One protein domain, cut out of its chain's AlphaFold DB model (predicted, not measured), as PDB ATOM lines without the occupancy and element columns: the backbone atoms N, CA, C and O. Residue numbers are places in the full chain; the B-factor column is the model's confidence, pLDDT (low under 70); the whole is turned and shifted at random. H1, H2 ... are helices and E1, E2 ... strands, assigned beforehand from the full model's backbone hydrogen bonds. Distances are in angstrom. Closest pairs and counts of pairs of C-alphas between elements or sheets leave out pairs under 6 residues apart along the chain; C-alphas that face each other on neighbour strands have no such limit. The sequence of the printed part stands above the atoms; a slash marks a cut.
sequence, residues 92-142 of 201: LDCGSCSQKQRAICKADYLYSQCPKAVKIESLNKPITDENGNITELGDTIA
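AT A GLANCE: This is residues 92 to 142 of the 201 residues of an uncharacterized protein of Dehalococcoides mccartyi (UniProt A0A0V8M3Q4). A chain with little regular structure makes two small ends joined by a long strand-free link, residues 108 to 125: helix H1 at one end, and at the other a hairpin of strands E1 and E2 followed by short helix H2. The 51 printed residues hold H1, E1, E2, H2 in that order, mixed in class, with only 19 residues in named elements. The whole is extended, with a radius of gyration of the C-alphas of 17.3 A and spans of 49 by 21 by 14 A.

HOW THE PARTS SIT: H1, residues 99 to 107, is apart from E2, residues 134 to 136, and from H2, residues 137 to 140. E1, residues 126 to 128, and E2 form an antiparallel hairpin at 135 degrees, with N 127 and O 135 within hydrogen-bond range at 2.8 A. The closest C-alphas of E1 and H2, those of Ile 127 and Leu 137, are 6.1 A apart. In H1 every O i to N i+4 pair is within hydrogen-bond range; H2 is too short for one.

IN THESE COORDINATES: H1 begins at C-alpha 99 (32.710, 43.251, 85.950) and is 12.3 A long. E1 measures 6.8 A, E2 7.0 A and H2 5.4 A, ending at C-alpha 140 (60.803, 55.961, 111.783).

THE WHOLE: The C-alphas farthest apart, those of Gln 99 and Asn 131, are 49.8 A apart. The link H1 to E1 is long; the printed part has no cut, and no printed residue is under 70 in pLDDT.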
ATOM      1  N   LEU A  92      46.106  50.392  93.823       86.38
ATOM      2  CA  LEU A  92      44.958  49.505  93.635       86.38
ATOM      3  C   LEU A  92      44.965  48.855  92.252       86.38
ATOM      4  O   LEU A  92      45.392  49.455  91.269       86.38
ATOM      5  N   ASP A  93      44.450  47.628  92.169       84.81
ATOM      6  CA  ASP A  93      44.283  46.899  90.910       84.81
ATOM      7  C   ASP A  93      42.805  46.563  90.678       84.81
ATOM      8  O   ASP A  93      42.237  45.655  91.293       84.81
ATOM      9  N   CYS A  94      42.163  47.301  89.766       84.31
ATOM     10  CA  CYS A  94      40.781  47.029  89.377       84.31
ATOM     11  C   CYS A  94      40.632  45.725  88.575       84.31
ATOM     12  O   CYS A  94      39.503  45.248  88.430       84.31
ATOM     13  N   GLY A  95      41.716  45.148  88.041       82.12
ATOM     14  CA  GLY A  95      41.690  43.910  87.257       82.12
ATOM     15  C   GLY A  95      41.134  42.720  88.039       82.12
ATOM     16  O   GLY A  95      40.405  41.905  87.475       82.12
ATOM     17  N   SER A  96      41.381  42.690  89.349       83.38
ATOM     18  CA  SER A  96      40.883  41.662  90.272       83.38
ATOM     19  C   SER A  96      39.415  41.850  90.683       83.38
ATOM     20  O   SER A  96      38.846  40.995  91.361       83.38
ATOM     21  N   CYS A  97      38.778  42.968  90.322       88.75
ATOM     22  CA  CYS A  97      37.373  43.225  90.640       88.75
ATOM     23  C   CYS A  97      36.436  42.667  89.559       88.75
ATOM     24  O   CYS A  97      36.717  42.724  88.353       88.75
ATOM     25  N   SER A  98      35.265  42.183  89.990       91.19
ATOM     26  CA  SER A  98      34.261  41.648  89.069       91.19
ATOM     27  C   SER A  98      33.761  42.725  88.100       91.19
ATOM     28  O   SER A  98      33.839  43.926  88.370       91.19
ATOM     29  N   GLN A  99      33.233  42.308  86.946       92.56
ATOM     30  CA  GLN A  99      32.710  43.251  85.950       92.56
ATOM     31  C   GLN A  99      31.575  44.114  86.525       92.56
ATOM     32  O   GLN A  99      31.563  45.321  86.303       92.56
ATOM     33  N   LYS A 100      30.686  43.519  87.337       94.69
ATOM     34  CA  LYS A 100      29.590  44.230  88.019       94.69
ATOM     35  C   LYS A 100      30.118  45.298  88.979       94.69
ATOM     36  O   LYS A 100      29.674  46.436  88.920       94.69
ATOM     37  N   GLN A 101      31.110  44.957  89.807       90.31
ATOM     38  CA  GLN A 101      31.737  45.916  90.723       90.31
ATOM     39  C   GLN A 101      32.376  47.080  89.966       90.31
ATOM     40  O   GLN A 101      32.161  48.233  90.317       90.31
ATOM     41  N   ARG A 102      33.119  46.797  88.889       91.25
ATOM     42  CA  ARG A 102      33.738  47.849  88.069       91.25
ATOM     43  C   ARG A 102      32.712  48.752  87.388       91.25
ATOM     44  O   ARG A 102      32.982  49.940  87.252       91.25
ATOM     45  N   ALA A 103      31.571  48.209  86.965       93.12
ATOM     46  CA  ALA A 103      30.486  49.000  86.389       93.12
ATOM     47  C   ALA A 103      29.903  49.981  87.417       93.12
ATOM     48  O   ALA A 103      29.768  51.158  87.099       93.12
ATOM     49  N   ILE A 104      29.663  49.521  88.650       94.06
ATOM     50  CA  ILE A 104      29.205  50.367  89.764       94.06
ATOM     51  C   ILE A 104      30.249  51.446  90.074       94.06
ATOM     52  O   ILE A 104      29.941  52.631  90.037       94.06
ATOM     53  N   CYS A 105      31.519  51.067  90.266       92.00
ATOM     54  CA  CYS A 105      32.586  52.037  90.528       92.00
ATOM     55  C   CYS A 105      32.730  53.086  89.416       92.00
ATOM     56  O   CYS A 105      33.097  54.220  89.707       92.00
ATOM     57  N   LYS A 106      32.460  52.713  88.157       91.38
ATOM     58  CA  LYS A 106      32.486  53.633  87.016       91.38
ATOM     59  C   LYS A 106      31.275  54.568  87.001       91.38
ATOM     60  O   LYS A 106      31.447  55.729  86.653       91.38
ATOM     61  N   ALA A 107      30.087  54.067  87.339       95.00
ATOM     62  CA  ALA A 107      28.863  54.862  87.400       95.00
ATOM     63  C   ALA A 107      28.929  55.911  88.521       95.00
ATOM     64  O   ALA A 107      28.643  57.079  88.281       95.00
ATOM     65  N   ASP A 108      29.403  55.498  89.697       94.50
ATOM     66  CA  ASP A 108      29.373  56.306  90.922       94.50
ATOM     67  C   ASP A 108      30.722  56.986  91.242       94.50
ATOM     68  O   ASP A 108      30.875  57.628  92.277       94.50
ATOM     69  N   TYR A 109      31.733  56.825  90.380       89.12
ATOM     70  CA  TYR A 109      33.092  57.368  90.543       89.12
ATOM     71  C   TYR A 109      33.765  57.022  91.896       89.12
ATOM     72  O   TYR A 109      34.451  57.831  92.519       89.12
ATOM     73  N   LEU A 110      33.630  55.770  92.342       89.12
ATOM     74  CA  LEU A 110      34.080  55.301  93.668       89.12
ATOM     75  C   LEU A 110      35.575  54.933  93.748       89.12
ATOM     76  O   LEU A 110      35.996  54.197  94.642       89.12
ATOM     77  N   TYR A 111      36.402  55.394  92.808       82.94
ATOM     78  CA  TYR A 111      37.812  54.993  92.731       82.94
ATOM     79  C   TYR A 111      38.640  55.482  93.928       82.94
ATOM     80  O   TYR A 111      39.479  54.737  94.432       82.94
ATOM     81  N   SER A 112      38.371  56.695  94.418       83.38
ATOM     82  CA  SER A 112      39.067  57.304  95.562       83.38
ATOM     83  C   SER A 112      38.699  56.677  96.910       83.38
ATOM     84  O   SER A 112      39.471  56.762  97.862       83.38
ATOM     85  N   GLN A 113      37.536  56.030  96.988       86.25
ATOM     86  CA  GLN A 113      36.991  55.413  98.201       86.25
ATOM     87  C   GLN A 113      37.119  53.884  98.171       86.25
ATOM     88  O   GLN A 113      36.429  53.176  98.903       86.25
ATOM     89  N   CYS A 114      37.973  53.346  97.297       87.38
ATOM     90  CA  CYS A 114      38.098  51.907  97.149       87.38
ATOM     91  C   CYS A 114      38.690  51.282  98.428       87.38
ATOM     92  O   CYS A 114      39.832  51.583  98.773       87.38
ATOM     93  N   PRO A 115      37.994  50.335  99.084       86.12
ATOM     94  CA  PRO A 115      38.501  49.695 100.301       86.12
ATOM     95  C   PRO A 115      39.702  48.775 100.037       86.12
ATOM     96  O   PRO A 115      40.398  48.382 100.963       86.12
ATOM     97  N   LYS A 116      39.945  48.406  98.771       85.00
ATOM     98  CA  LYS A 116      41.099  47.594  98.354       85.00
ATOM     99  C   LYS A 116      42.327  48.438  98.007       85.00
ATOM    100  O   LYS A 116      43.359  47.865  97.668       85.00
ATOM    101  N   ALA A 117      42.201  49.764  97.995       86.38
ATOM    102  CA  ALA A 117      43.314  50.635  97.665       86.38
ATOM    103  C   ALA A 117      44.284  50.725  98.839       86.38
ATOM    104  O   ALA A 117      43.907  51.116  99.943       86.38
ATOM    105  N   VAL A 118      45.541  50.381  98.583       84.88
ATOM    106  CA  VAL A 118      46.643  50.596  99.518       84.88
ATOM    107  C   VAL A 118      47.202  51.980  99.239       84.88
ATOM    108  O   VAL A 118      47.743  52.220  98.169       84.88
ATOM    109  N   LYS A 119      47.076  52.913 100.177       81.25
ATOM    110  CA  LYS A 119      47.679  54.236 100.000       81.25
ATOM    111  C   LYS A 119      49.197  54.104 100.081       81.25
ATOM    112  O   LYS A 119      49.718  53.591 101.065       81.25
ATOM    113  N   ILE A 120      49.878  54.543  99.029       83.62
ATOM    114  CA  ILE A 120      51.335  54.621  98.997       83.62
ATOM    115  C   ILE A 120      51.706  56.022  99.471       83.62
ATOM    116  O   ILE A 120      51.218  57.012  98.930       83.62
ATOM    117  N   GLU A 121      52.540  56.091 100.499       87.12
ATOM    118  CA  GLU A 121      53.064  57.335 101.057       87.12
ATOM    119  C   GLU A 121      54.558  57.439 100.737       87.12
ATOM    120  O   GLU A 121      55.243  56.428 100.564       87.12
ATOM    121  N   SER A 122      55.062  58.667 100.633       89.31
ATOM    122  CA  SER A 122      56.493  58.903 100.425       89.31
ATOM    123  C   SER A 122      57.260  58.642 101.717       89.31
ATOM    124  O   SER A 122      56.867  59.137 102.771       89.31
ATOM    125  N   LEU A 123      58.386  57.928 101.633       93.06
ATOM    126  CA  LEU A 123      59.288  57.758 102.776       93.06
ATOM    127  C   LEU A 123      59.924  59.087 103.203       93.06
ATOM    128  O   LEU A 123      60.120  59.307 104.389       93.06
ATOM    129  N   ASN A 124      60.115  60.022 102.273       94.75
ATOM    130  CA  ASN A 124      60.668  61.351 102.561       94.75
ATOM    131  C   ASN A 124      59.593  62.324 103.089       94.75
ATOM    132  O   ASN A 124      59.750  63.543 103.031       94.75
ATOM    133  N   LYS A 125      58.424  61.816 103.497       93.31
ATOM    134  CA  LYS A 125      57.349  62.641 104.050       93.31
ATOM    135  C   LYS A 125      57.795  63.175 105.415       93.31
ATOM    136  O   LYS A 125      58.130  62.355 106.268       93.31
ATOM    137  N   PRO A 126      57.757  64.499 105.651       93.31
ATOM    138  CA  PRO A 126      58.087  65.053 106.955       93.31
ATOM    139  C   PRO A 126      57.005  64.681 107.973       93.31
ATOM    140  O   PRO A 126      55.806  64.829 107.711       93.31
ATOM    141  N   ILE A 127      57.437  64.210 109.134       90.94
ATOM    142  CA  ILE A 127      56.624  63.860 110.295       90.94
ATOM    143  C   ILE A 127      57.134  64.670 111.478       90.94
ATOM    144  O   ILE A 127      58.337  64.817 111.670       90.94
ATOM    145  N   THR A 128      56.206  65.212 112.260       89.75
ATOM    146  CA  THR A 128      56.525  65.945 113.484       89.75
ATOM    147  C   THR A 128      56.459  64.995 114.671       89.75
ATOM    148  O   THR A 128      55.448  64.312 114.848       89.75
ATOM    149  N   ASP A 129      57.533  64.932 115.455       86.12
ATOM    150  CA  ASP A 129      57.559  64.178 116.709       86.12
ATOM    151  C   ASP A 129      56.828  64.932 117.841       86.12
ATOM    152  O   ASP A 129      56.394  66.078 117.691       86.12
ATOM    153  N   GLU A 130      56.686  64.293 119.005       84.06
ATOM    154  CA  GLU A 130      56.055  64.901 120.189       84.06
ATOM    155  C   GLU A 130      56.809  66.142 120.710       84.06
ATOM    156  O   GLU A 130      56.232  66.962 121.423       84.06
ATOM    157  N   ASN A 131      58.078  66.312 120.324       85.62
ATOM    158  CA  ASN A 131      58.942  67.421 120.726       85.62
ATOM    159  C   ASN A 131      58.960  68.573 119.702       85.62
ATOM    160  O   ASN A 131      59.635  69.578 119.928       85.62
ATOM    161  N   GLY A 132      58.223  68.452 118.591       85.12
ATOM    162  CA  GLY A 132      58.156  69.460 117.533       85.12
ATOM    163  C   GLY A 132      59.300  69.415 116.511       85.12
ATOM    164  O   GLY A 132      59.381  70.307 115.665       85.12
ATOM    165  N   ASN A 133      60.171  68.406 116.550       88.12
ATOM    166  CA  ASN A 133      61.199  68.188 115.533       88.12
ATOM    167  C   ASN A 133      60.599  67.528 114.290       88.12
ATOM    168  O   ASN A 133      59.636  66.765 114.366       88.12
ATOM    169  N   ILE A 134      61.193  67.817 113.133       88.00
ATOM    170  CA  ILE A 134      60.777  67.266 111.843       88.00
ATOM    171  C   ILE A 134      61.734  66.129 111.475       88.00
ATOM    172  O   ILE A 134      62.929  66.369 111.312       88.00
ATOM    173  N   THR A 135      61.193  64.928 111.304       88.75
ATOM    174  CA  THR A 135      61.914  63.718 110.877       88.75
ATOM    175  C   THR A 135      61.226  63.128 109.647       88.75
ATOM    176  O   THR A 135      60.037  63.362 109.431       88.75
ATOM    177  N   GLU A 136      61.935  62.379 108.806       92.81
ATOM    178  CA  GLU A 136      61.320  61.715 107.653       92.81
ATOM    179  C   GLU A 136      60.602  60.419 108.066       92.81
ATOM    180  O   GLU A 136      61.043  59.709 108.970       92.81
ATOM    181  N   LEU A 137      59.497  60.074 107.391       92.56
ATOM    182  CA  LEU A 137      58.761  58.827 107.642       92.56
ATOM    183  C   LEU A 137      59.676  57.599 107.553       92.56
ATOM    184  O   LEU A 137      59.561  56.695 108.377       92.56
ATOM    185  N   GLY A 138      60.587  57.576 106.580       91.50
ATOM    186  CA  GLY A 138      61.536  56.483 106.376       91.50
ATOM    187  C   GLY A 138      62.399  56.188 107.602       91.50
ATOM    188  O   GLY A 138      62.581  55.022 107.935       91.50
ATOM    189  N   ASP A 139      62.838  57.223 108.320       90.62
ATOM    190  CA  ASP A 139      63.706  57.080 109.497       90.62
ATOM    191  C   ASP A 139      62.971  56.488 110.710       90.62
ATOM    192  O   ASP A 139      63.597  56.004 111.653       90.62
ATOM    193  N   THR A 140      61.635  56.512 110.698       90.06
ATOM    194  CA  THR A 140      60.803  55.961 111.783       90.06
ATOM    195  C   THR A 140      60.482  54.473 111.612       90.06
ATOM    196  O   THR A 140      59.954  53.850 112.534       90.06
ATOM    197  N   ILE A 141      60.777  53.885 110.448       90.38
ATOM    198  CA  ILE A 141      60.466  52.485 110.149       90.38
ATOM    199  C   ILE A 141      61.631  51.604 110.609       90.38
ATOM    200  O   ILE A 141      62.754  51.739 110.131       90.38
ATOM    201  N   ALA A 142      61.358  50.663 111.515       89.75
ATOM    202  CA  ALA A 142      62.352  49.695 111.967       89.75
ATOM    203  C   ALA A 142      62.668  48.649 110.880       89.75
ATOM    204  O   ALA A 142      61.780  48.194 110.158       89.75
TER     205      ALA A 142